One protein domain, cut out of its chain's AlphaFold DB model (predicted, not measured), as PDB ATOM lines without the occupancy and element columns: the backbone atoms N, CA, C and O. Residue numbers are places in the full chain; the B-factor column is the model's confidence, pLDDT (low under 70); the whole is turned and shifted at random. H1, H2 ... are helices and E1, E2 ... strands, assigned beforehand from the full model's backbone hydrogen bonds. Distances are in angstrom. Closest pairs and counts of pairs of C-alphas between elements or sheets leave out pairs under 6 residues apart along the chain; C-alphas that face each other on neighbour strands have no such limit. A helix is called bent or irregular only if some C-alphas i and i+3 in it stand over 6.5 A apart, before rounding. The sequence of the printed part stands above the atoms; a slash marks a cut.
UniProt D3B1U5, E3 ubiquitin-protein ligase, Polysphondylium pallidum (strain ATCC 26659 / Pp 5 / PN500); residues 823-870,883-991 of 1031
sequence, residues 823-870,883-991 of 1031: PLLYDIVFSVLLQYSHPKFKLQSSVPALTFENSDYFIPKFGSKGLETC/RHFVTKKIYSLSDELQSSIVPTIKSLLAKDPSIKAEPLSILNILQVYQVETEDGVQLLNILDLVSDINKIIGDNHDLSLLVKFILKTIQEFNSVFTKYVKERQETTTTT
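What this domain is: This is residues 823 to 870 and 883 to 991 of the 1031 residues of the protein "E3 ubiquitin-protein ligase" of Polysphondylium pallidum (strain ATCC 26659 / Pp 5 / PN500) (UniProt D3B1U5). A short strand hairpin, E1 and E2, sits at one edge of a helical body whose middle is H6, with H1 packed on one side of H6 and a V of two helices, H7 and H8, on the other. H3 and H4 lie loosely at one end of the longest axis, with H5 between H4 and H1, and H2 with much of the long link before it lies at the other end; residues 851 to 857 and 891 to 896 stick out. The 157 printed residues include eight named helices and two strands, in the order H1 H2 H3 H4 H5 E1 E2 H6 H7 H8; the class is mostly helix, and the sheet, E1 - E2, is antiparallel. The whole is compact, with a radius of gyration of the C-alphas of 15.9 A and spans of 44 by 37 by 29 A.

Where its parts are: E1 is residues 929 to 933, 12.4 A long, and E2 936 to 940, 12.6 A. H6 is residues 942 to 952, 15.1 A; H7 960 to 973, 20.1 A; H8 975 to 987, 18.8 A, ending at C-alpha 987 (190.302, 182.790, 162.708). H1, residues 823 to 837, 20.9 A, begins at C-alpha 823 (180.850, 208.286, 154.649). H2 is residues 865 to 870, H3 883 to 892, H4 895 to 909, 22.2 A, and H5 921 to 925. H3 is irregular, C-alphas 887 and 890 being 7.3 A apart, and H4 only just, with 6.8 A between C-alphas 899 and 902.

How they stand to each other: In the hairpin E1 and E2, N 931 and O 938 are within hydrogen-bond range at 2.9 A. Residues 842 to 843 pair antiparallel with residues 931 to 932 of E1. H6 touches H1 at a shallow tilt of 22 degrees, the same way, closest at the C-alphas of Phe 830 and Ile 942, 5.7 A. H6 and H7, a helical hairpin, touch at a steep tilt of 45 degrees, closest at C-alphas 950 and 963, 6.3 A. Residues 981 to 985 of H8 touch H6, closest at C-alphas 947 and 981, 6.8 A. H3 and H7 only just touch, with 3 pairs of C-alphas within 8 A, the closest those of Val 886 and Phe 973, 6.6 A. H4 and H5 also only just touch, with 3 pairs, closest at C-alphas 905 and 923, 6.9 A. H1 and H2, a helical hairpin, touch closest at C-alphas 832 and 870, 6.9 A. Every O i to N i+4 pair is within hydrogen-bond range in H1, H2, H5, H6, H7 and H8, against 3 of 6 in H3 and 9 of 11 in H4.

The domain as a whole: The farthest C-alphas, of Gly 863 and Asp 895, are 45.7 A apart. Residues 871 to 882 are not printed, and C-alphas 870 and 883 are 19.9 A apart across the cut. The links H1 to H2 and H4 to H5 are long. Mean pLDDT of the printed part is 88.4; residues 846, 848 to 849 and 988 to 991 are under 70.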
ATOM      1  N   PRO A 823     180.038 209.393 155.169       93.50
ATOM      2  CA  PRO A 823     180.850 208.286 154.649       93.50
ATOM      3  C   PRO A 823     182.338 208.619 154.485       93.50
ATOM      4  O   PRO A 823     183.186 207.799 154.833       93.50
ATOM      5  N   LEU A 824     182.668 209.851 154.076       93.12
ATOM      6  CA  LEU A 824     184.060 210.294 153.926       93.12
ATOM      7  C   LEU A 824     184.868 210.163 155.231       93.12
ATOM      8  O   LEU A 824     186.061 209.862 155.207       93.12
ATOM      9  N   LEU A 825     184.231 210.360 156.389       95.62
ATOM     10  CA  LEU A 825     184.889 210.148 157.677       95.62
ATOM     11  C   LEU A 825     185.326 208.686 157.835       95.62
ATOM     12  O   LEU A 825     186.429 208.420 158.305       95.62
ATOM     13  N   TYR A 826     184.482 207.743 157.425       95.31
ATOM     14  CA  TYR A 826     184.744 206.312 157.553       95.31
ATOM     15  C   TYR A 826     185.773 205.809 156.547       95.31
ATOM     16  O   TYR A 826     186.581 204.959 156.913       95.31
ATOM     17  N   ASP A 827     185.839 206.400 155.355       93.12
ATOM     18  CA  ASP A 827     186.920 206.143 154.400       93.12
ATOM     19  C   ASP A 827     188.294 206.518 154.995       93.12
ATOM     20  O   ASP A 827     189.272 205.766 154.886       93.12
ATOM     21  N   ILE A 828     188.372 207.663 155.687       94.44
ATOM     22  CA  ILE A 828     189.583 208.111 156.397       94.44
ATOM     23  C   ILE A 828     189.898 207.168 157.562       94.44
ATOM     24  O   ILE A 828     191.038 206.727 157.705       94.44
ATOM     25  N   VAL A 829     188.895 206.830 158.382       96.44
ATOM     26  CA  VAL A 829     189.044 205.900 159.512       96.44
ATOM     27  C   VAL A 829     189.575 204.549 159.033       96.44
ATOM     28  O   VAL A 829     190.552 204.050 159.590       96.44
ATOM     29  N   PHE A 830     188.970 203.972 157.993       95.69
ATOM     30  CA  PHE A 830     189.392 202.698 157.423       95.69
ATOM     31  C   PHE A 830     190.842 202.768 156.947       95.69
ATOM     32  O   PHE A 830     191.645 201.917 157.317       95.69
ATOM     33  N   SER A 831     191.206 203.820 156.209       94.06
ATOM     34  CA  SER A 831     192.564 204.006 155.686       94.06
ATOM     35  C   SER A 831     193.617 204.099 156.798       94.06
ATOM     36  O   SER A 831     194.666 203.459 156.715       94.06
ATOM     37  N   VAL A 832     193.333 204.840 157.878       95.19
ATOM     38  CA  VAL A 832     194.226 204.951 159.047       95.19
ATOM     39  C   VAL A 832     194.384 203.605 159.752       95.19
ATOM     40  O   VAL A 832     195.505 203.182 160.034       95.19
ATOM     41  N   LEU A 833     193.274 202.921 160.042       96.50
ATOM     42  CA  LEU A 833     193.308 201.652 160.769       96.50
ATOM     43  C   LEU A 833     193.923 200.526 159.934       96.50
ATOM     44  O   LEU A 833     194.617 199.679 160.496       96.50
ATOM     45  N   LEU A 834     193.731 200.535 158.612       95.25
ATOM     46  CA  LEU A 834     194.364 199.589 157.695       95.25
ATOM     47  C   LEU A 834     195.880 199.772 157.725       95.25
ATOM     48  O   LEU A 834     196.600 198.814 157.978       95.25
ATOM     49  N   GLN A 835     196.364 201.009 157.569       93.44
ATOM     50  CA  GLN A 835     197.794 201.314 157.613       93.44
ATOM     51  C   GLN A 835     198.429 200.980 158.974       93.44
ATOM     52  O   GLN A 835     199.610 200.630 159.029       93.44
ATOM     53  N   TYR A 836     197.662 201.099 160.066       93.88
ATOM     54  CA  TYR A 836     198.106 200.786 161.426       93.88
ATOM     55  C   TYR A 836     198.177 199.278 161.701       93.88
ATOM     56  O   TYR A 836     199.156 198.807 162.272       93.88
ATOM     57  N   SER A 837     197.148 198.520 161.312       93.06
ATOM     58  CA  SER A 837     197.033 197.085 161.616       93.06
ATOM     59  C   SER A 837     197.703 196.182 160.584       93.06
ATOM     60  O   SER A 837     198.294 195.169 160.948       93.06
ATOM     61  N   HIS A 838     197.652 196.566 159.308       93.44
ATOM     62  CA  HIS A 838     198.120 195.778 158.173       93.44
ATOM     63  C   HIS A 838     198.921 196.666 157.208       93.44
ATOM     64  O   HIS A 838     198.464 196.969 156.107       93.44
ATOM     65  N   PRO A 839     200.148 197.084 157.566       91.50
ATOM     66  CA  PRO A 839     200.897 198.102 156.821       91.50
ATOM     67  C   PRO A 839     201.296 197.702 155.393       91.50
ATOM     68  O   PRO A 839     201.722 198.556 154.617       91.50
ATOM     69  N   LYS A 840     201.194 196.411 155.054       91.25
ATOM     70  CA  LYS A 840     201.452 195.872 153.713       91.25
ATOM     71  C   LYS A 840     200.217 195.864 152.808       91.25
ATOM     72  O   LYS A 840     200.357 195.672 151.604       91.25
ATOM     73  N   PHE A 841     199.025 196.006 153.380       93.12
ATOM     74  CA  PHE A 841     197.774 195.919 152.639       93.12
ATOM     75  C   PHE A 841     197.508 197.231 151.905       93.12
ATOM     76  O   PHE A 841     197.860 198.307 152.391       93.12
ATOM     77  N   LYS A 842     196.878 197.152 150.731       89.56
ATOM     78  CA  LYS A 842     196.547 198.331 149.921       89.56
ATOM     79  C   LYS A 842     195.071 198.357 149.581       89.56
ATOM     80  O   LYS A 842     194.496 197.340 149.219       89.56
ATOM     81  N   LEU A 843     194.451 199.525 149.677       89.25
ATOM     82  CA  LEU A 843     193.071 199.695 149.241       89.25
ATOM     83  C   LEU A 843     193.013 199.661 147.703       89.25
ATOM     84  O   LEU A 843     193.741 200.405 147.051       89.25
ATOM     85  N   GLN A 844     192.161 198.805 147.129       83.69
ATOM     86  CA  GLN A 844     192.094 198.596 145.673       83.69
ATOM     87  C   GLN A 844     191.462 199.783 144.929       83.69
ATOM     88  O   GLN A 844     191.802 200.069 143.782       83.69
ATOM     89  N   SER A 845     190.530 200.483 145.579       75.56
ATOM     90  CA  SER A 845     189.897 201.688 145.038       75.56
ATOM     91  C   SER A 845     190.427 202.913 145.767       75.56
ATOM     92  O   SER A 845     190.483 202.934 146.993       75.56
ATOM     93  N   SER A 846     190.831 203.943 145.030       68.62
ATOM     94  CA  SER A 846     191.166 205.208 145.665       68.62
ATOM     95  C   SER A 846     189.890 205.852 146.204       68.62
ATOM     96  O   SER A 846     188.883 205.958 145.502       68.62
ATOM     97  N   VAL A 847     189.926 206.298 147.459       71.00
ATOM     98  CA  VAL A 847     188.872 207.153 148.010       71.00
ATOM     99  C   VAL A 847     188.920 208.455 147.210       71.00
ATOM    100  O   VAL A 847     189.956 209.119 147.263       71.00
ATOM    101  N   PRO A 848     187.863 208.858 146.477       65.69
ATOM    102  CA  PRO A 848     187.924 210.026 145.594       65.69
ATOM    103  C   PRO A 848     188.422 211.283 146.317       65.69
ATOM    104  O   PRO A 848     189.257 212.022 145.802       65.69
ATOM    105  N   ALA A 849     188.016 211.464 147.575       65.19
ATOM    106  CA  ALA A 849     188.450 212.592 148.390       65.19
ATOM    107  C   ALA A 849     189.935 212.589 148.783       65.19
ATOM    108  O   ALA A 849     190.485 213.638 149.112       65.19
ATOM    109  N   LEU A 850     190.581 211.425 148.723       74.00
ATOM    110  CA  LEU A 850     192.003 211.237 148.984       74.00
ATOM    111  C   LEU A 850     192.825 211.160 147.689       74.00
ATOM    112  O   LEU A 850     193.979 210.758 147.736       74.00
ATOM    113  N   THR A 851     192.269 211.539 146.533       79.12
ATOM    114  CA  THR A 851     193.012 211.565 145.259       79.12
ATOM    115  C   THR A 851     193.591 212.952 144.974       79.12
ATOM    116  O   THR A 851     192.997 213.764 144.271       79.12
ATOM    117  N   PHE A 852     194.763 213.248 145.541       81.00
ATOM    118  CA  PHE A 852     195.442 214.539 145.371       81.00
ATOM    119  C   PHE A 852     196.972 214.425 145.431       81.00
ATOM    120  O   PHE A 852     197.521 213.362 145.720       81.00
ATOM    121  N   GLU A 853     197.680 215.518 145.131       73.50
ATOM    122  CA  GLU A 853     199.144 215.537 145.139       73.50
ATOM    123  C   GLU A 853     199.690 215.149 146.524       73.50
ATOM    124  O   GLU A 853     199.323 215.730 147.540       73.50
ATOM    125  N   ASN A 854     200.594 214.166 146.578       76.44
ATOM    126  CA  ASN A 854     201.144 213.638 147.832       76.44
ATOM    127  C   ASN A 854     200.094 212.991 148.768       76.44
ATOM    128  O   ASN A 854     200.347 212.869 149.971       76.44
ATOM    129  N   SER A 855     198.945 212.529 148.263       80.25
ATOM    130  CA  SER A 855     197.937 211.821 149.073       80.25
ATOM    131  C   SER A 855     198.486 210.599 149.813       80.25
ATOM    132  O   SER A 855     198.056 210.320 150.930       80.25
ATOM    133  N   ASP A 856     199.503 209.933 149.263       79.62
ATOM    134  CA  ASP A 856     200.209 208.809 149.903       79.62
ATOM    135  C   ASP A 856     200.888 209.186 151.233       79.62
ATOM    136  O   ASP A 856     201.250 208.316 152.022       79.62
ATOM    137  N   TYR A 857     201.087 210.484 151.484       81.00
ATOM    138  CA  TYR A 857     201.632 211.019 152.733       81.00
ATOM    139  C   TYR A 857     200.550 211.605 153.649       81.00
ATOM    140  O   TYR A 857     200.868 212.028 154.760       81.00
ATOM    141  N   PHE A 858     199.292 211.674 153.196       84.75
ATOM    142  CA  PHE A 858     198.185 212.164 154.017       84.75
ATOM    143  C   PHE A 858     197.899 211.217 155.180       84.75
ATOM    144  O   PHE A 858     197.740 211.666 156.314       84.75
ATOM    145  N   ILE A 859     197.889 209.910 154.903       88.19
ATOM    146  CA  ILE A 859     197.933 208.882 155.941       88.19
ATOM    147  C   ILE A 859     199.404 208.701 156.343       88.19
ATOM    148  O   ILE A 859     200.223 208.342 155.493       88.19
ATOM    149  N   PRO A 860     199.787 208.952 157.610       85.88
ATOM    150  CA  PRO A 860     201.178 208.806 158.016       85.88
ATOM    151  C   PRO A 860     201.655 207.354 157.893       85.88
ATOM    152  O   PRO A 860     200.897 206.407 158.095       85.88
ATOM    153  N   LYS A 861     202.943 207.165 157.593       87.19
ATOM    154  CA  LYS A 861     203.526 205.827 157.409       87.19
ATOM    155  C   LYS A 861     203.517 205.003 158.699       87.19
ATOM    156  O   LYS A 861     203.595 205.553 159.803       87.19
ATOM    157  N   PHE A 862     203.495 203.678 158.544       86.75
ATOM    158  CA  PHE A 862     203.654 202.734 159.652       86.75
ATOM    159  C   PHE A 862     204.904 203.023 160.495       86.75
ATOM    160  O   PHE A 862     205.925 203.466 159.972       86.75
ATOM    161  N   GLY A 863     204.799 202.804 161.807       80.31
ATOM    162  CA  GLY A 863     205.868 203.074 162.772       80.31
ATOM    163  C   GLY A 863     206.072 204.556 163.115       80.31
ATOM    164  O   GLY A 863     206.835 204.865 164.024       80.31
ATOM    165  N   SER A 864     205.388 205.487 162.439       85.00
ATOM    166  CA  SER A 864     205.482 206.910 162.768       85.00
ATOM    167  C   SER A 864     204.591 207.293 163.957       85.00
ATOM    168  O   SER A 864     203.442 206.863 164.064       85.00
ATOM    169  N   LYS A 865     205.079 208.218 164.796       86.06
ATOM    170  CA  LYS A 865     204.284 208.842 165.873       86.06
ATOM    171  C   LYS A 865     203.009 209.520 165.343       86.06
ATOM    172  O   LYS A 865     202.002 209.593 166.049       86.06
ATOM    173  N   GLY A 866     203.046 210.015 164.103       87.81
ATOM    174  CA  GLY A 866     201.888 210.601 163.426       87.81
ATOM    175  C   GLY A 866     200.764 209.585 163.214       87.81
ATOM    176  O   GLY A 866     199.612 209.892 163.516       87.81
ATOM    177  N   LEU A 867     201.089 208.361 162.777       92.31
ATOM    178  CA  LEU A 867     200.090 207.312 162.558       92.31
ATOM    179  C   LEU A 867     199.462 206.850 163.875       92.31
ATOM    180  O   LEU A 867     198.245 206.728 163.948       92.31
ATOM    181  N   GLU A 868     200.268 206.648 164.921       91.44
ATOM    182  CA  GLU A 868     199.767 206.293 166.259       91.44
ATOM    183  C   GLU A 868     198.794 207.357 166.791       91.44
ATOM    184  O   GLU A 868     197.732 207.038 167.323       91.44
ATOM    185  N   THR A 869     199.118 208.635 166.588       92.00
ATOM    186  CA  THR A 869     198.256 209.749 167.001       92.00
ATOM    187  C   THR A 869     196.955 209.784 166.188       92.00
ATOM    188  O   THR A 869     195.875 209.896 166.764       92.00
ATOM    189  N   CYS A 870     197.023 209.576 164.868       95.12
ATOM    190  CA  CYS A 870     195.828 209.455 164.029       95.12
ATOM    191  C   CYS A 870     194.960 208.259 164.444       95.12
ATOM    192  O   CYS A 870     193.744 208.410 164.538       95.12
ATOM    193  N   ARG A 883     178.640 205.365 170.657       94.00
ATOM    194  CA  ARG A 883     177.911 205.785 171.854       94.00
ATOM    195  C   ARG A 883     176.694 206.623 171.475       94.00
ATOM    196  O   ARG A 883     175.604 206.366 171.981       94.00
ATOM    197  N   HIS A 884     176.857 207.598 170.578       93.44
ATOM    198  CA  HIS A 884     175.747 208.412 170.082       93.44
ATOM    199  C   HIS A 884     174.670 207.549 169.407       93.44
ATOM    200  O   HIS A 884     173.480 207.721 169.681       93.44
ATOM    201  N   PHE A 885     175.079 206.592 168.572       93.88
ATOM    202  CA  PHE A 885     174.150 205.718 167.869       93.88
ATOM    203  C   PHE A 885     173.288 204.887 168.824       93.88
ATOM    204  O   PHE A 885     172.060 204.953 168.761       93.88
ATOM    205  N   VAL A 886     173.943 204.164 169.738       91.50
ATOM    206  CA  VAL A 886     173.304 203.219 170.667       91.50
ATOM    207  C   VAL A 886     172.426 203.933 171.690       91.50
ATOM    208  O   VAL A 886     171.350 203.452 172.025       91.50
ATOM    209  N   THR A 887     172.861 205.091 172.193       88.50
ATOM    210  CA  THR A 887     172.147 205.780 173.282       88.50
ATOM    211  C   THR A 887     171.072 206.749 172.802       88.50
ATOM    212  O   THR A 887     170.171 207.073 173.574       88.50
ATOM    213  N   LYS A 888     171.158 207.242 171.561       86.00
ATOM    214  CA  LYS A 888     170.255 208.284 171.048       86.00
ATOM    215  C   LYS A 888     169.723 207.986 169.656       86.00
ATOM    216  O   LYS A 888     168.507 207.949 169.484       86.00
ATOM    217  N   LYS A 889     170.604 207.809 168.662       87.88
ATOM    218  CA  LYS A 889     170.191 207.829 167.249       87.88
ATOM    219  C   LYS A 889     169.174 206.743 166.940       87.88
ATOM    220  O   LYS A 889     168.175 207.072 166.311       87.88
ATOM    221  N   ILE A 890     169.389 205.506 167.395       88.81
ATOM    222  CA  ILE A 890     168.493 204.388 167.071       88.81
ATOM    223  C   ILE A 890     167.036 204.682 167.437       88.81
ATOM    224  O   ILE A 890     166.155 204.476 166.611       88.81
ATOM    225  N   TYR A 891     166.799 205.271 168.610       88.56
ATOM    226  CA  TYR A 891     165.459 205.602 169.100       88.56
ATOM    227  C   TYR A 891     164.809 206.788 168.370       88.56
ATOM    228  O   TYR A 891     163.624 207.040 168.552       88.56
ATOM    229  N   SER A 892     165.577 207.528 167.564       87.38
ATOM    230  CA  SER A 892     165.085 208.633 166.728       87.38
ATOM    231  C   SER A 892     164.808 208.232 165.275       87.38
ATOM    232  O   SER A 892     164.339 209.057 164.495       87.38
ATOM    233  N   LEU A 893     165.145 206.999 164.882       89.25
ATOM    234  CA  LEU A 893     164.898 206.501 163.527       89.25
ATOM    235  C   LEU A 893     163.430 206.087 163.365       89.25
ATOM    236  O   LEU A 893     162.797 205.671 164.331       89.25
ATOM    237  N   SER A 894     162.911 206.131 162.136       91.06
ATOM    238  CA  SER A 894     161.593 205.569 161.803       91.06
ATOM    239  C   SER A 894     161.536 204.063 162.079       91.06
ATOM    240  O   SER A 894     162.537 203.376 161.853       91.06
ATOM    241  N   ASP A 895     160.364 203.538 162.437       90.50
ATOM    242  CA  ASP A 895     160.149 202.108 162.723       90.50
ATOM    243  C   ASP A 895     160.595 201.180 161.579       90.50
ATOM    244  O   ASP A 895     161.163 200.113 161.822       90.50
ATOM    245  N   GLU A 896     160.401 201.605 160.325       90.00
ATOM    246  CA  GLU A 896     160.865 200.885 159.132       90.00
ATOM    247  C   GLU A 896     162.393 200.748 159.121       90.00
ATOM    248  O   GLU A 896     162.935 199.642 159.042       90.00
ATOM    249  N   LEU A 897     163.098 201.869 159.288       87.12
ATOM    250  CA  LEU A 897     164.556 201.890 159.331       87.12
ATOM    251  C   LEU A 897     165.097 201.090 160.526       87.12
ATOM    252  O   LEU A 897     166.008 200.285 160.339       87.12
ATOM    253  N   GLN A 898     164.504 201.223 161.719       87.81
ATOM    254  CA  GLN A 898     164.867 200.409 162.891       87.81
ATOM    255  C   GLN A 898     164.732 198.907 162.604       87.81
ATOM    256  O   GLN A 898     165.646 198.134 162.901       87.81
ATOM    257  N   SER A 899     163.631 198.502 161.967       88.94
ATOM    258  CA  SER A 899     163.362 197.104 161.608       88.94
ATOM    259  C   SER A 899     164.322 196.572 160.537       88.94
ATOM    260  O   SER A 899     164.662 195.388 160.542       88.94
ATOM    261  N   SER A 900     164.802 197.441 159.642       92.12
ATOM    262  CA  SER A 900     165.739 197.088 158.565       92.12
ATOM    263  C   SER A 900     167.207 196.987 159.009       92.12
ATOM    264  O   SER A 900     167.981 196.254 158.395       92.12
ATOM    265  N   ILE A 901     167.605 197.669 160.094       91.19
ATOM    266  CA  ILE A 901     169.013 197.765 160.518       91.19
ATOM    267  C   ILE A 901     169.619 196.393 160.820       91.19
ATOM    268  O   ILE A 901     170.714 196.089 160.353       91.19
ATOM    269  N   VAL A 902     168.929 195.546 161.589       91.00
ATOM    270  CA  VAL A 902     169.473 194.237 161.995       91.00
ATOM    271  C   VAL A 902     169.661 193.291 160.795       91.00
ATOM    272  O   VAL A 902     170.733 192.685 160.701       91.00
ATOM    273  N   PRO A 903     168.692 193.147 159.866       92.75
ATOM    274  CA  PRO A 903     168.916 192.453 158.598       92.75
ATOM    275  C   PRO A 903     170.117 192.993 157.812       92.75
ATOM    276  O   PRO A 903     170.982 192.208 157.427       92.75
ATOM    277  N   THR A 904     170.222 194.314 157.644       92.88
ATOM    278  CA  THR A 904     171.330 194.950 156.912       92.88
ATOM    279  C   THR A 904     172.682 194.667 157.569       92.88
ATOM    280  O   THR A 904     173.632 194.307 156.880       92.88
ATOM    281  N   ILE A 905     172.766 194.730 158.904       93.81
ATOM    282  CA  ILE A 905     173.965 194.356 159.670       93.81
ATOM    283  C   ILE A 905     174.376 192.914 159.368       93.81
ATOM    284  O   ILE A 905     175.546 192.664 159.093       93.81
ATOM    285  N   LYS A 906     173.437 191.958 159.402       93.06
ATOM    286  CA  LYS A 906     173.751 190.544 159.134       93.06
ATOM    287  C   LYS A 906     174.350 190.355 157.745       93.06
ATOM    288  O   LYS A 906     175.321 189.618 157.606       93.06
ATOM    289  N   SER A 907     173.799 191.029 156.743       92.94
ATOM    290  CA  SER A 907     174.280 190.900 155.371       92.94
ATOM    291  C   SER A 907     175.618 191.617 155.133       92.94
ATOM    292  O   SER A 907     176.481 191.075 154.447       92.94
ATOM    293  N   LEU A 908     175.852 192.776 155.762       92.44
ATOM    294  CA  LEU A 908     177.155 193.456 155.720       92.44
ATOM    295  C   LEU A 908     178.249 192.656 156.442       92.44
ATOM    296  O   LEU A 908     179.374 192.570 155.956       92.44
ATOM    297  N   LEU A 909     177.925 191.995 157.560       93.00
ATOM    298  CA  LEU A 909     178.844 191.068 158.236       93.00
ATOM    299  C   LEU A 909     179.144 189.821 157.391       93.00
ATOM    300  O   LEU A 909     180.236 189.267 157.489       93.00
ATOM    301  N   ALA A 910     178.213 189.410 156.524       91.56
ATOM    302  CA  ALA A 910     178.448 188.382 155.507       91.56
ATOM    303  C   ALA A 910     179.270 188.890 154.302       91.56
ATOM    304  O   ALA A 910     179.549 188.118 153.387       91.56
ATOM    305  N   LYS A 911     179.693 190.162 154.326       90.12
ATOM    306  CA  LYS A 911     180.538 190.827 153.325       90.12
ATOM    307  C   LYS A 911     179.924 190.879 151.925       90.12
ATOM    308  O   LYS A 911     180.654 190.815 150.942       90.12
ATOM    309  N   ASP A 912     178.601 191.015 151.832       85.62
ATOM    310  CA  ASP A 912     177.904 191.187 150.554       85.62
ATOM    311  C   ASP A 912     178.163 192.597 149.971       85.62
ATOM    312  O   ASP A 912     177.654 193.585 150.512       85.62
ATOM    313  N   PRO A 913     178.932 192.727 148.870       76.44
ATOM    314  CA  PRO A 913     179.277 194.025 148.294       76.44
ATOM    315  C   PRO A 913     178.114 194.676 147.527       76.44
ATOM    316  O   PRO A 913     178.235 195.824 147.105       76.44
ATOM    317  N   SER A 914     176.998 193.969 147.308       82.69
ATOM    318  CA  SER A 914     175.832 194.505 146.590       82.69
ATOM    319  C   SER A 914     174.974 195.449 147.441       82.69
ATOM    320  O   SER A 914     174.128 196.177 146.912       82.69
ATOM    321  N   ILE A 915     175.203 195.470 148.755       84.50
ATOM    322  CA  ILE A 915     174.392 196.222 149.707       84.50
ATOM    323  C   ILE A 915     174.879 197.659 149.793       84.50
ATOM    324  O   ILE A 915     175.970 197.949 150.278       84.50
ATOM    325  N   LYS A 916     174.012 198.582 149.377       78.94
ATOM    326  CA  LYS A 916     174.178 200.004 149.667       78.94
ATOM    327  C   LYS A 916     173.616 200.284 151.053       78.94
ATOM    328  O   LYS A 916     172.408 200.218 151.257       78.94
ATOM    329  N   ALA A 917     174.506 200.551 151.998       79.12
ATOM    330  CA  ALA A 917     174.121 200.964 153.334       79.12
ATOM    331  C   ALA A 917     173.582 202.400 153.324       79.12
ATOM    332  O   ALA A 917     174.133 203.276 152.656       79.12
ATOM    333  N   GLU A 918     172.538 202.641 154.114       86.19
ATOM    334  CA  GLU A 918     172.191 203.996 154.541       86.19
ATOM    335  C   GLU A 918     173.380 204.613 155.299       86.19
ATOM    336  O   GLU A 918     174.081 203.881 156.011       86.19
ATOM    337  N   PRO A 919     173.605 205.938 155.200       87.88
ATOM    338  CA  PRO A 919     174.705 206.625 155.866       87.88
ATOM    339  C   PRO A 919     174.406 206.730 157.365       87.88
ATOM    340  O   PRO A 919     174.028 207.771 157.890       87.88
ATOM    341  N   LEU A 920     174.510 205.611 158.072       93.19
ATOM    342  CA  LEU A 920     174.396 205.514 159.518       93.19
ATOM    343  C   LEU A 920     175.746 205.092 160.066       93.19
ATOM    344  O   LEU A 920     176.356 204.159 159.548       93.19
ATOM    345  N   SER A 921     176.172 205.711 161.163       94.06
ATOM    346  CA  SER A 921     177.465 205.427 161.790       94.06
ATOM    347  C   SER A 921     177.745 203.930 161.984       94.06
ATOM    348  O   SER A 921     178.829 203.461 161.649       94.06
ATOM    349  N   ILE A 922     176.762 203.155 162.464       94.94
ATOM    350  CA  ILE A 922     176.905 201.702 162.650       94.94
ATOM    351  C   ILE A 922     177.060 200.940 161.328       94.94
ATOM    352  O   ILE A 922     177.779 199.949 161.282       94.94
ATOM    353  N   LEU A 923     176.396 201.384 160.258       95.06
ATOM    354  CA  LEU A 923     176.449 200.715 158.960       95.06
ATOM    355  C   LEU A 923     177.729 201.085 158.208       95.06
ATOM    356  O   LEU A 923     178.349 200.205 157.621       95.06
ATOM    357  N   ASN A 924     178.186 202.334 158.319       94.75
ATOM    358  CA  ASN A 924     179.467 202.773 157.766       94.75
ATOM    359  C   ASN A 924     180.657 202.021 158.399       94.75
ATOM    360  O   ASN A 924     181.633 201.726 157.717       94.75
ATOM    361  N   ILE A 925     180.572 201.631 159.681       95.81
ATOM    362  CA  ILE A 925     181.575 200.753 160.326       95.81
ATOM    363  C   ILE A 925     181.643 199.373 159.653       95.81
ATOM    364  O   ILE A 925     182.700 198.741 159.615       95.81
ATOM    365  N   LEU A 926     180.518 198.898 159.121       95.62
ATOM    366  CA  LEU A 926     180.394 197.595 158.470       95.62
ATOM    367  C   LEU A 926     180.527 197.664 156.950       95.62
ATOM    368  O   LEU A 926     180.449 196.625 156.295       95.62
ATOM    369  N   GLN A 927     180.740 198.859 156.396       92.00
ATOM    370  CA  GLN A 927     181.006 199.037 154.980       92.00
ATOM    371  C   GLN A 927     182.203 198.178 154.569       92.00
ATOM    372  O   GLN A 927     183.225 198.128 155.258       92.00
ATOM    373  N   VAL A 928     182.039 197.469 153.456       92.25
ATOM    374  CA  VAL A 928     183.013 196.499 152.962       92.25
ATOM    375  C   VAL A 928     183.953 197.183 151.977       92.25
ATOM    376  O   VAL A 928     183.513 197.792 151.004       92.25
ATOM    377  N   TYR A 929     185.249 197.030 152.214       92.38
ATOM    378  CA  TYR A 929     186.330 197.559 151.397       92.38
ATOM    379  C   TYR A 929     187.109 196.409 150.757       92.38
ATOM    380  O   TYR A 929     187.371 195.385 151.394       92.38
ATOM    381  N   GLN A 930     187.492 196.594 149.493       93.44
ATOM    382  CA  GLN A 930     188.362 195.674 148.765       93.44
ATOM    383  C   GLN A 930     189.822 196.048 149.009       93.44
ATOM    384  O   GLN A 930     190.250 197.166 148.708       93.44
ATOM    385  N   VAL A 931     190.574 195.108 149.568       93.62
ATOM    386  CA  VAL A 931     191.953 195.303 150.002       93.62
ATOM    387  C   VAL A 931     192.847 194.272 149.327       93.62
ATOM    388  O   VAL A 931     192.615 193.073 149.437       93.62
ATOM    389  N   GLU A 932     193.878 194.734 148.634       93.94
ATOM    390  CA  GLU A 932     194.927 193.902 148.061       93.94
ATOM    391  C   GLU A 932     195.896 193.446 149.156       93.94
ATOM    392  O   GLU A 932     196.449 194.259 149.909       93.94
ATOM    393  N   THR A 933     196.110 192.135 149.227       92.81
ATOM    394  CA  THR A 933     197.060 191.466 150.119       92.81
ATOM    395  C   THR A 933     198.038 190.612 149.307       92.81
ATOM    396  O   THR A 933     197.893 190.464 148.091       92.81
ATOM    397  N   GLU A 934     199.046 190.032 149.968       89.88
ATOM    398  CA  GLU A 934     199.982 189.091 149.325       89.88
ATOM    399  C   GLU A 934     199.255 187.846 148.759       89.88
ATOM    400  O   GLU A 934     199.705 187.276 147.767       89.88
ATOM    401  N   ASP A 935     198.095 187.489 149.326       89.75
ATOM    402  CA  ASP A 935     197.287 186.318 148.955       89.75
ATOM    403  C   ASP A 935     196.116 186.646 148.001       89.75
ATOM    404  O   ASP A 935     195.284 185.783 147.709       89.75
ATOM    405  N   GLY A 936     196.019 187.889 147.517       92.50
ATOM    406  CA  GLY A 936     194.959 188.358 146.618       92.50
ATOM    407  C   GLY A 936     194.041 189.413 147.238       92.50
ATOM    408  O   GLY A 936     194.417 190.129 148.159       92.50
ATOM    409  N   VAL A 937     192.826 189.557 146.702       92.19
ATOM    410  CA  VAL A 937     191.861 190.557 147.192       92.19
ATOM    411  C   VAL A 937     191.088 189.996 148.383       92.19
ATOM    412  O   VAL A 937     190.424 188.966 148.279       92.19
ATOM    413  N   GLN A 938     191.134 190.707 149.506       92.94
ATOM    414  CA  GLN A 938     190.342 190.438 150.699       92.94
ATOM    415  C   GLN A 938     189.270 191.512 150.892       92.94
ATOM    416  O   GLN A 938     189.460 192.684 150.574       92.94
ATOM    417  N   LEU A 939     188.132 191.099 151.444       93.62
ATOM    418  CA  LEU A 939     187.058 192.000 151.850       93.62
ATOM    419  C   LEU A 939     187.194 192.274 153.346       93.62
ATOM    420  O   LEU A 939     187.124 191.333 154.140       93.62
ATOM    421  N   LEU A 940     187.382 193.531 153.735       94.38
ATOM    422  CA  LEU A 940     187.520 193.955 155.133       94.38
ATOM    423  C   LEU A 940     186.554 195.098 155.446       94.38
ATOM    424  O   LEU A 940     186.211 195.884 154.570       94.38
ATOM    425  N   ASN A 941     186.139 195.209 156.703       95.06
ATOM    426  CA  ASN A 941     185.415 196.373 157.226       95.06
ATOM    427  C   ASN A 941     186.155 196.972 158.437       95.06
ATOM    428  O   ASN A 941     187.170 196.440 158.889       95.06
ATOM    429  N   ILE A 942     185.670 198.089 158.983       97.06
ATOM    430  CA  ILE A 942     186.326 198.753 160.124       97.06
ATOM    431  C   ILE A 942     186.296 197.864 161.373       97.06
ATOM    432  O   ILE A 942     187.264 197.845 162.132       97.06
ATOM    433  N   LEU A 943     185.223 197.093 161.584       96.81
ATOM    434  CA  LEU A 943     185.121 196.176 162.722       96.81
ATOM    435  C   LEU A 943     186.165 195.044 162.657       96.81
ATOM    436  O   LEU A 943     186.685 194.645 163.703       96.81
ATOM    437  N   ASP A 944     186.513 194.571 161.456       96.12
ATOM    438  CA  ASP A 944     187.615 193.626 161.238       96.12
ATOM    439  C   ASP A 944     188.937 194.234 161.704       96.12
ATOM    440  O   ASP A 944     189.639 193.626 162.509       96.12
ATOM    441  N   LEU A 945     189.235 195.465 161.273       96.62
ATOM    442  CA  LEU A 945     190.468 196.168 161.636       96.62
ATOM    443  C   LEU A 945     190.548 196.445 163.142       96.62
ATOM    444  O   LEU A 945     191.585 196.212 163.750       96.62
ATOM    445  N   VAL A 946     189.456 196.883 163.777       96.88
ATOM    446  CA  VAL A 946     189.401 197.077 165.241       96.88
ATOM    447  C   VAL A 946     189.640 195.754 165.978       96.88
ATOM    448  O   VAL A 946     190.371 195.721 166.970       96.88
ATOM    449  N   SER A 947     189.060 194.655 165.489       95.00
ATOM    450  CA  SER A 947     189.251 193.320 166.069       95.00
ATOM    451  C   SER A 947     190.688 192.826 165.906       95.00
ATOM    452  O   SER A 947     191.230 192.224 166.832       95.00
ATOM    453  N   ASP A 948     191.313 193.097 164.761       93.69
ATOM    454  CA  ASP A 948     192.709 192.754 164.494       93.69
ATOM    455  C   ASP A 948     193.653 193.593 165.371       93.69
ATOM    456  O   ASP A 948     194.553 193.040 166.004       93.69
ATOM    457  N   ILE A 949     193.393 194.898 165.528       93.75
ATOM    458  CA  ILE A 949     194.138 195.769 166.451       93.75
ATOM    459  C   ILE A 949     194.066 195.230 167.875       93.75
ATOM    460  O   ILE A 949     195.105 195.141 168.517       93.75
ATOM    461  N   ASN A 950     192.889 194.810 168.354       93.50
ATOM    462  CA  ASN A 950     192.728 194.232 169.695       93.50
ATOM    463  C   ASN A 950     193.611 192.997 169.940       93.50
ATOM    464  O   ASN A 950     193.895 192.677 171.088       93.50
ATOM    465  N   LYS A 951     194.004 192.275 168.884       88.94
ATOM    466  CA  LYS A 951     194.937 191.143 168.984       88.94
ATOM    467  C   LYS A 951     196.390 191.580 168.933       88.94
ATOM    468  O   LYS A 951     197.224 190.979 169.598       88.94
ATOM    469  N   ILE A 952     196.681 192.567 168.086       88.12
ATOM    470  CA  ILE A 952     198.031 193.090 167.877       88.12
ATOM    471  C   ILE A 952     198.513 193.805 169.140       88.12
ATOM    472  O   ILE A 952     199.664 193.651 169.537       88.12
ATOM    473  N   ILE A 953     197.638 194.591 169.772       87.25
ATOM    474  CA  ILE A 953     197.988 195.384 170.946       87.25
ATOM    475  C   ILE A 953     197.749 194.588 172.231       87.25
ATOM    476  O   ILE A 953     196.700 193.978 172.420       87.25
ATOM    477  N   GLY A 954     198.717 194.617 173.148       79.00
ATOM    478  CA  GLY A 954     198.547 194.037 174.480       79.00
ATOM    479  C   GLY A 954     197.616 194.867 175.373       79.00
ATOM    480  O   GLY A 954     197.370 196.047 175.123       79.00
ATOM    481  N   ASP A 955     197.167 194.279 176.486       78.50
ATOM    482  CA  ASP A 955     196.260 194.935 177.442       78.50
ATOM    483  C   ASP A 955     196.795 196.263 177.997       78.50
ATOM    484  O   ASP A 955     196.002 197.163 178.287       78.50
ATOM    485  N   ASN A 956     198.121 196.390 178.089       74.50
ATOM    486  CA  ASN A 956     198.828 197.570 178.583       74.50
ATOM    487  C   ASN A 956     199.096 198.628 177.501       74.50
ATOM    488  O   ASN A 956     199.680 199.662 177.813       74.50
ATOM    489  N   HIS A 957     198.707 198.405 176.244       88.19
ATOM    490  CA  HIS A 957     198.870 199.399 175.183       88.19
ATOM    491  C   HIS A 957     197.947 200.604 175.419       88.19
ATOM    492  O   HIS A 957     196.844 200.466 175.952       88.19
ATOM    493  N   ASP A 958     198.362 201.798 175.003       84.75
ATOM    494  CA  ASP A 958     197.610 203.034 175.250       84.75
ATOM    495  C   ASP A 958     196.225 203.060 174.565       84.75
ATOM    496  O   ASP A 958     195.260 203.552 175.143       84.75
ATOM    497  N   LEU A 959     196.104 202.451 173.381       91.12
ATOM    498  CA  LEU A 959     194.854 202.252 172.628       91.12
ATOM    499  C   LEU A 959     193.897 201.187 173.194       91.12
ATOM    500  O   LEU A 959     192.739 201.135 172.780       91.12
ATOM    501  N   SER A 960     194.356 200.332 174.114       91.19
ATOM    502  CA  SER A 960     193.617 199.145 174.588       91.19
ATOM    503  C   SER A 960     192.216 199.491 175.105       91.19
ATOM    504  O   SER A 960     191.243 198.806 174.786       91.19
ATOM    505  N   LEU A 961     192.080 200.602 175.838       91.06
ATOM    506  CA  LEU A 961     190.799 201.018 176.409       91.06
ATOM    507  C   LEU A 961     189.790 201.433 175.332       91.06
ATOM    508  O   LEU A 961     188.637 201.013 175.383       91.06
ATOM    509  N   LEU A 962     190.227 202.199 174.328       94.06
ATOM    510  CA  LEU A 962     189.377 202.637 173.219       94.06
ATOM    511  C   LEU A 962     188.861 201.456 172.396       94.06
ATOM    512  O   LEU A 962     187.673 201.380 172.089       94.06
ATOM    513  N   VAL A 963     189.747 200.516 172.064       96.00
ATOM    514  CA  VAL A 963     189.395 199.325 171.283       96.00
ATOM    515  C   VAL A 963     188.394 198.457 172.046       96.00
ATOM    516  O   VAL A 963     187.351 198.089 171.502       96.00
ATOM    517  N   LYS A 964     188.650 198.200 173.334       94.56
ATOM    518  CA  LYS A 964     187.725 197.457 174.202       94.56
ATOM    519  C   LYS A 964     186.387 198.167 174.349       94.56
ATOM    520  O   LYS A 964     185.353 197.508 174.292       94.56
ATOM    521  N   PHE A 965     186.393 199.491 174.490       95.25
ATOM    522  CA  PHE A 965     185.179 200.297 174.556       95.25
ATOM    523  C   PHE A 965     184.330 200.145 173.284       95.25
ATOM    524  O   PHE A 965     183.128 199.890 173.381       95.25
ATOM    525  N   ILE A 966     184.942 200.231 172.098       96.88
ATOM    526  CA  ILE A 966     184.264 200.046 170.802       96.88
ATOM    527  C   ILE A 966     183.650 198.644 170.701       96.88
ATOM    528  O   ILE A 966     182.455 198.516 170.431       96.88
ATOM    529  N   LEU A 967     184.449 197.599 170.950       96.12
ATOM    530  CA  LEU A 967     184.002 196.207 170.851       96.12
ATOM    531  C   LEU A 967     182.870 195.911 171.839       96.12
ATOM    532  O   LEU A 967     181.849 195.350 171.446       96.12
ATOM    533  N   LYS A 968     183.015 196.352 173.094       95.62
ATOM    534  CA  LYS A 968     181.989 196.207 174.131       95.62
ATOM    535  C   LYS A 968     180.689 196.903 173.732       95.62
ATOM    536  O   LYS A 968     179.637 196.276 173.767       95.62
ATOM    537  N   THR A 969     180.762 198.161 173.290       94.94
ATOM    538  CA  THR A 969     179.580 198.953 172.905       94.94
ATOM    539  C   THR A 969     178.810 198.297 171.755       94.94
ATOM    540  O   THR A 969     177.582 198.238 171.773       94.94
ATOM    541  N   ILE A 970     179.519 197.764 170.755       94.75
ATOM    542  CA  ILE A 970     178.904 197.061 169.619       94.75
ATOM    543  C   ILE A 970     178.288 195.715 170.047       94.75
ATOM    544  O   ILE A 970     177.204 195.359 169.589       94.75
ATOM    545  N   GLN A 971     178.949 194.962 170.929       93.94
ATOM    546  CA  GLN A 971     178.436 193.681 171.435       93.94
ATOM    547  C   GLN A 971     177.189 193.853 172.312       93.94
ATOM    548  O   GLN A 971     176.262 193.051 172.220       93.94
ATOM    549  N   GLU A 972     177.145 194.910 173.127       92.44
ATOM    550  CA  GLU A 972     175.975 195.277 173.935       92.44
ATOM    551  C   GLU A 972     174.789 195.710 173.067       92.44
ATOM    552  O   GLU A 972     173.638 195.491 173.441       92.44
ATOM    553  N   PHE A 973     175.057 196.281 171.890       91.25
ATOM    554  CA  PHE A 973     174.019 196.694 170.955       91.25
ATOM    555  C   PHE A 973     173.271 195.507 170.324       91.25
ATOM    556  O   PHE A 973     172.042 195.529 170.235       91.25
ATOM    557  N   ASN A 974     173.978 194.467 169.865       92.12
ATOM    558  CA  ASN A 974     173.339 193.277 169.296       92.12
ATOM    559  C   ASN A 974     174.217 192.017 169.406       92.12
ATOM    560  O   ASN A 974     175.390 192.022 169.031       92.12
ATOM    561  N   SER A 975     173.619 190.890 169.802       91.19
ATOM    562  CA  SER A 975     174.332 189.619 170.008       91.19
ATOM    563  C   SER A 975     174.978 189.033 168.744       91.19
ATOM    564  O   SER A 975     175.881 188.202 168.856       91.19
ATOM    565  N   VAL A 976     174.544 189.441 167.542       93.31
ATOM    566  CA  VAL A 976     175.180 189.039 166.272       93.31
ATOM    567  C   VAL A 976     176.656 189.451 166.250       93.31
ATOM    568  O   VAL A 976     177.497 188.679 165.787       93.31
ATOM    569  N   PHE A 977     176.995 190.608 166.822       93.75
ATOM    570  CA  PHE A 977     178.379 191.068 166.895       93.75
ATOM    571  C   PHE A 977     179.232 190.240 167.850       93.75
ATOM    572  O   PHE A 977     180.402 190.010 167.564       93.75
ATOM    573  N   THR A 978     178.668 189.741 168.951       91.75
ATOM    574  CA  THR A 978     179.396 188.865 169.883       91.75
ATOM    575  C   THR A 978     179.889 187.609 169.178       91.75
ATOM    576  O   THR A 978     181.052 187.236 169.326       91.75
ATOM    577  N   LYS A 979     179.023 186.989 168.366       91.81
ATOM    578  CA  LYS A 979     179.392 185.830 167.550       91.81
ATOM    579  C   LYS A 979     180.465 186.201 166.522       91.81
ATOM    580  O   LYS A 979     181.501 185.546 166.483       91.81
ATOM    581  N   TYR A 980     180.252 187.281 165.771       93.31
ATOM    582  CA  TYR A 980     181.182 187.733 164.731       93.31
ATOM    583  C   TYR A 980     182.582 188.054 165.271       93.31
ATOM    584  O   TYR A 980     183.580 187.559 164.755       93.31
ATOM    585  N   VAL A 981     182.668 188.850 166.342       91.12
ATOM    586  CA  VAL A 981     183.945 189.241 166.958       91.12
ATOM    587  C   VAL A 981     184.674 188.013 167.497       91.12
ATOM    588  O   VAL A 981     185.884 187.918 167.323       91.12
ATOM    589  N   LYS A 982     183.963 187.044 168.090       88.94
ATOM    590  CA  LYS A 982     184.564 185.792 168.569       88.94
ATOM    591  C   LYS A 982     185.111 184.937 167.419       88.94
ATOM    592  O   LYS A 982     186.256 184.503 167.480       88.94
ATOM    593  N   GLU A 983     184.342 184.760 166.344       89.44
ATOM    594  CA  GLU A 983     184.776 184.018 165.149       89.44
ATOM    595  C   GLU A 983     185.977 184.688 164.468       89.44
ATOM    596  O   GLU A 983     186.954 184.022 164.114       89.44
ATOM    597  N   ARG A 984     185.965 186.024 164.348       86.94
ATOM    598  CA  ARG A 984     187.125 186.790 163.876       86.94
ATOM    599  C   ARG A 984     188.305 186.606 164.820       86.94
ATOM    600  O   ARG A 984     189.436 186.470 164.364       86.94
ATOM    601  N   GLN A 985     188.067 186.567 166.133       81.50
ATOM    602  CA  GLN A 985     189.109 186.359 167.134       81.50
ATOM    603  C   GLN A 985     189.803 184.996 167.017       81.50
ATOM    604  O   GLN A 985     191.028 184.932 167.117       81.50
ATOM    605  N   GLU A 986     189.054 183.951 166.687       80.12
ATOM    606  CA  GLU A 986     189.561 182.586 166.517       80.12
ATOM    607  C   GLU A 986     190.271 182.369 165.163       80.12
ATOM    608  O   GLU A 986     191.269 181.654 165.104       80.12
ATOM    609  N   THR A 987     189.819 183.029 164.088       71.88
ATOM    610  CA  THR A 987     190.302 182.790 162.708       71.88
ATOM    611  C   THR A 987     191.650 183.427 162.344       71.88
ATOM    612  O   THR A 987     192.339 182.906 161.473       71.88
ATOM    613  N   THR A 988     192.085 184.518 162.986       59.84
ATOM    614  CA  THR A 988     193.374 185.181 162.649       59.84
ATOM    615  C   THR A 988     194.599 184.485 163.275       59.84
ATOM    616  O   THR A 988     195.438 185.139 163.891       59.84
ATOM    617  N   THR A 989     194.718 183.158 163.176       44.38
ATOM    618  CA  THR A 989     195.754 182.376 163.886       44.38
ATOM    619  C   THR A 989     197.130 182.328 163.205       44.38
ATOM    620  O   THR A 989     198.018 181.626 163.680       44.38
ATOM    621  N   THR A 990     197.375 183.087 162.136       46.34
ATOM    622  CA  THR A 990     198.669 183.068 161.430       46.34
ATOM    623  C   THR A 990     198.991 184.422 160.807       46.34
ATOM    624  O   THR A 990     198.682 184.642 159.643       46.34
ATOM    625  N   THR A 991     199.663 185.312 161.547       43.66
ATOM    626  CA  THR A 991     200.573 186.284 160.910       43.66
ATOM    627  C   THR A 991     201.680 186.716 161.867       43.66
ATOM    628  O   THR A 991     201.487 187.497 162.795       43.66
TER     629      THR A 991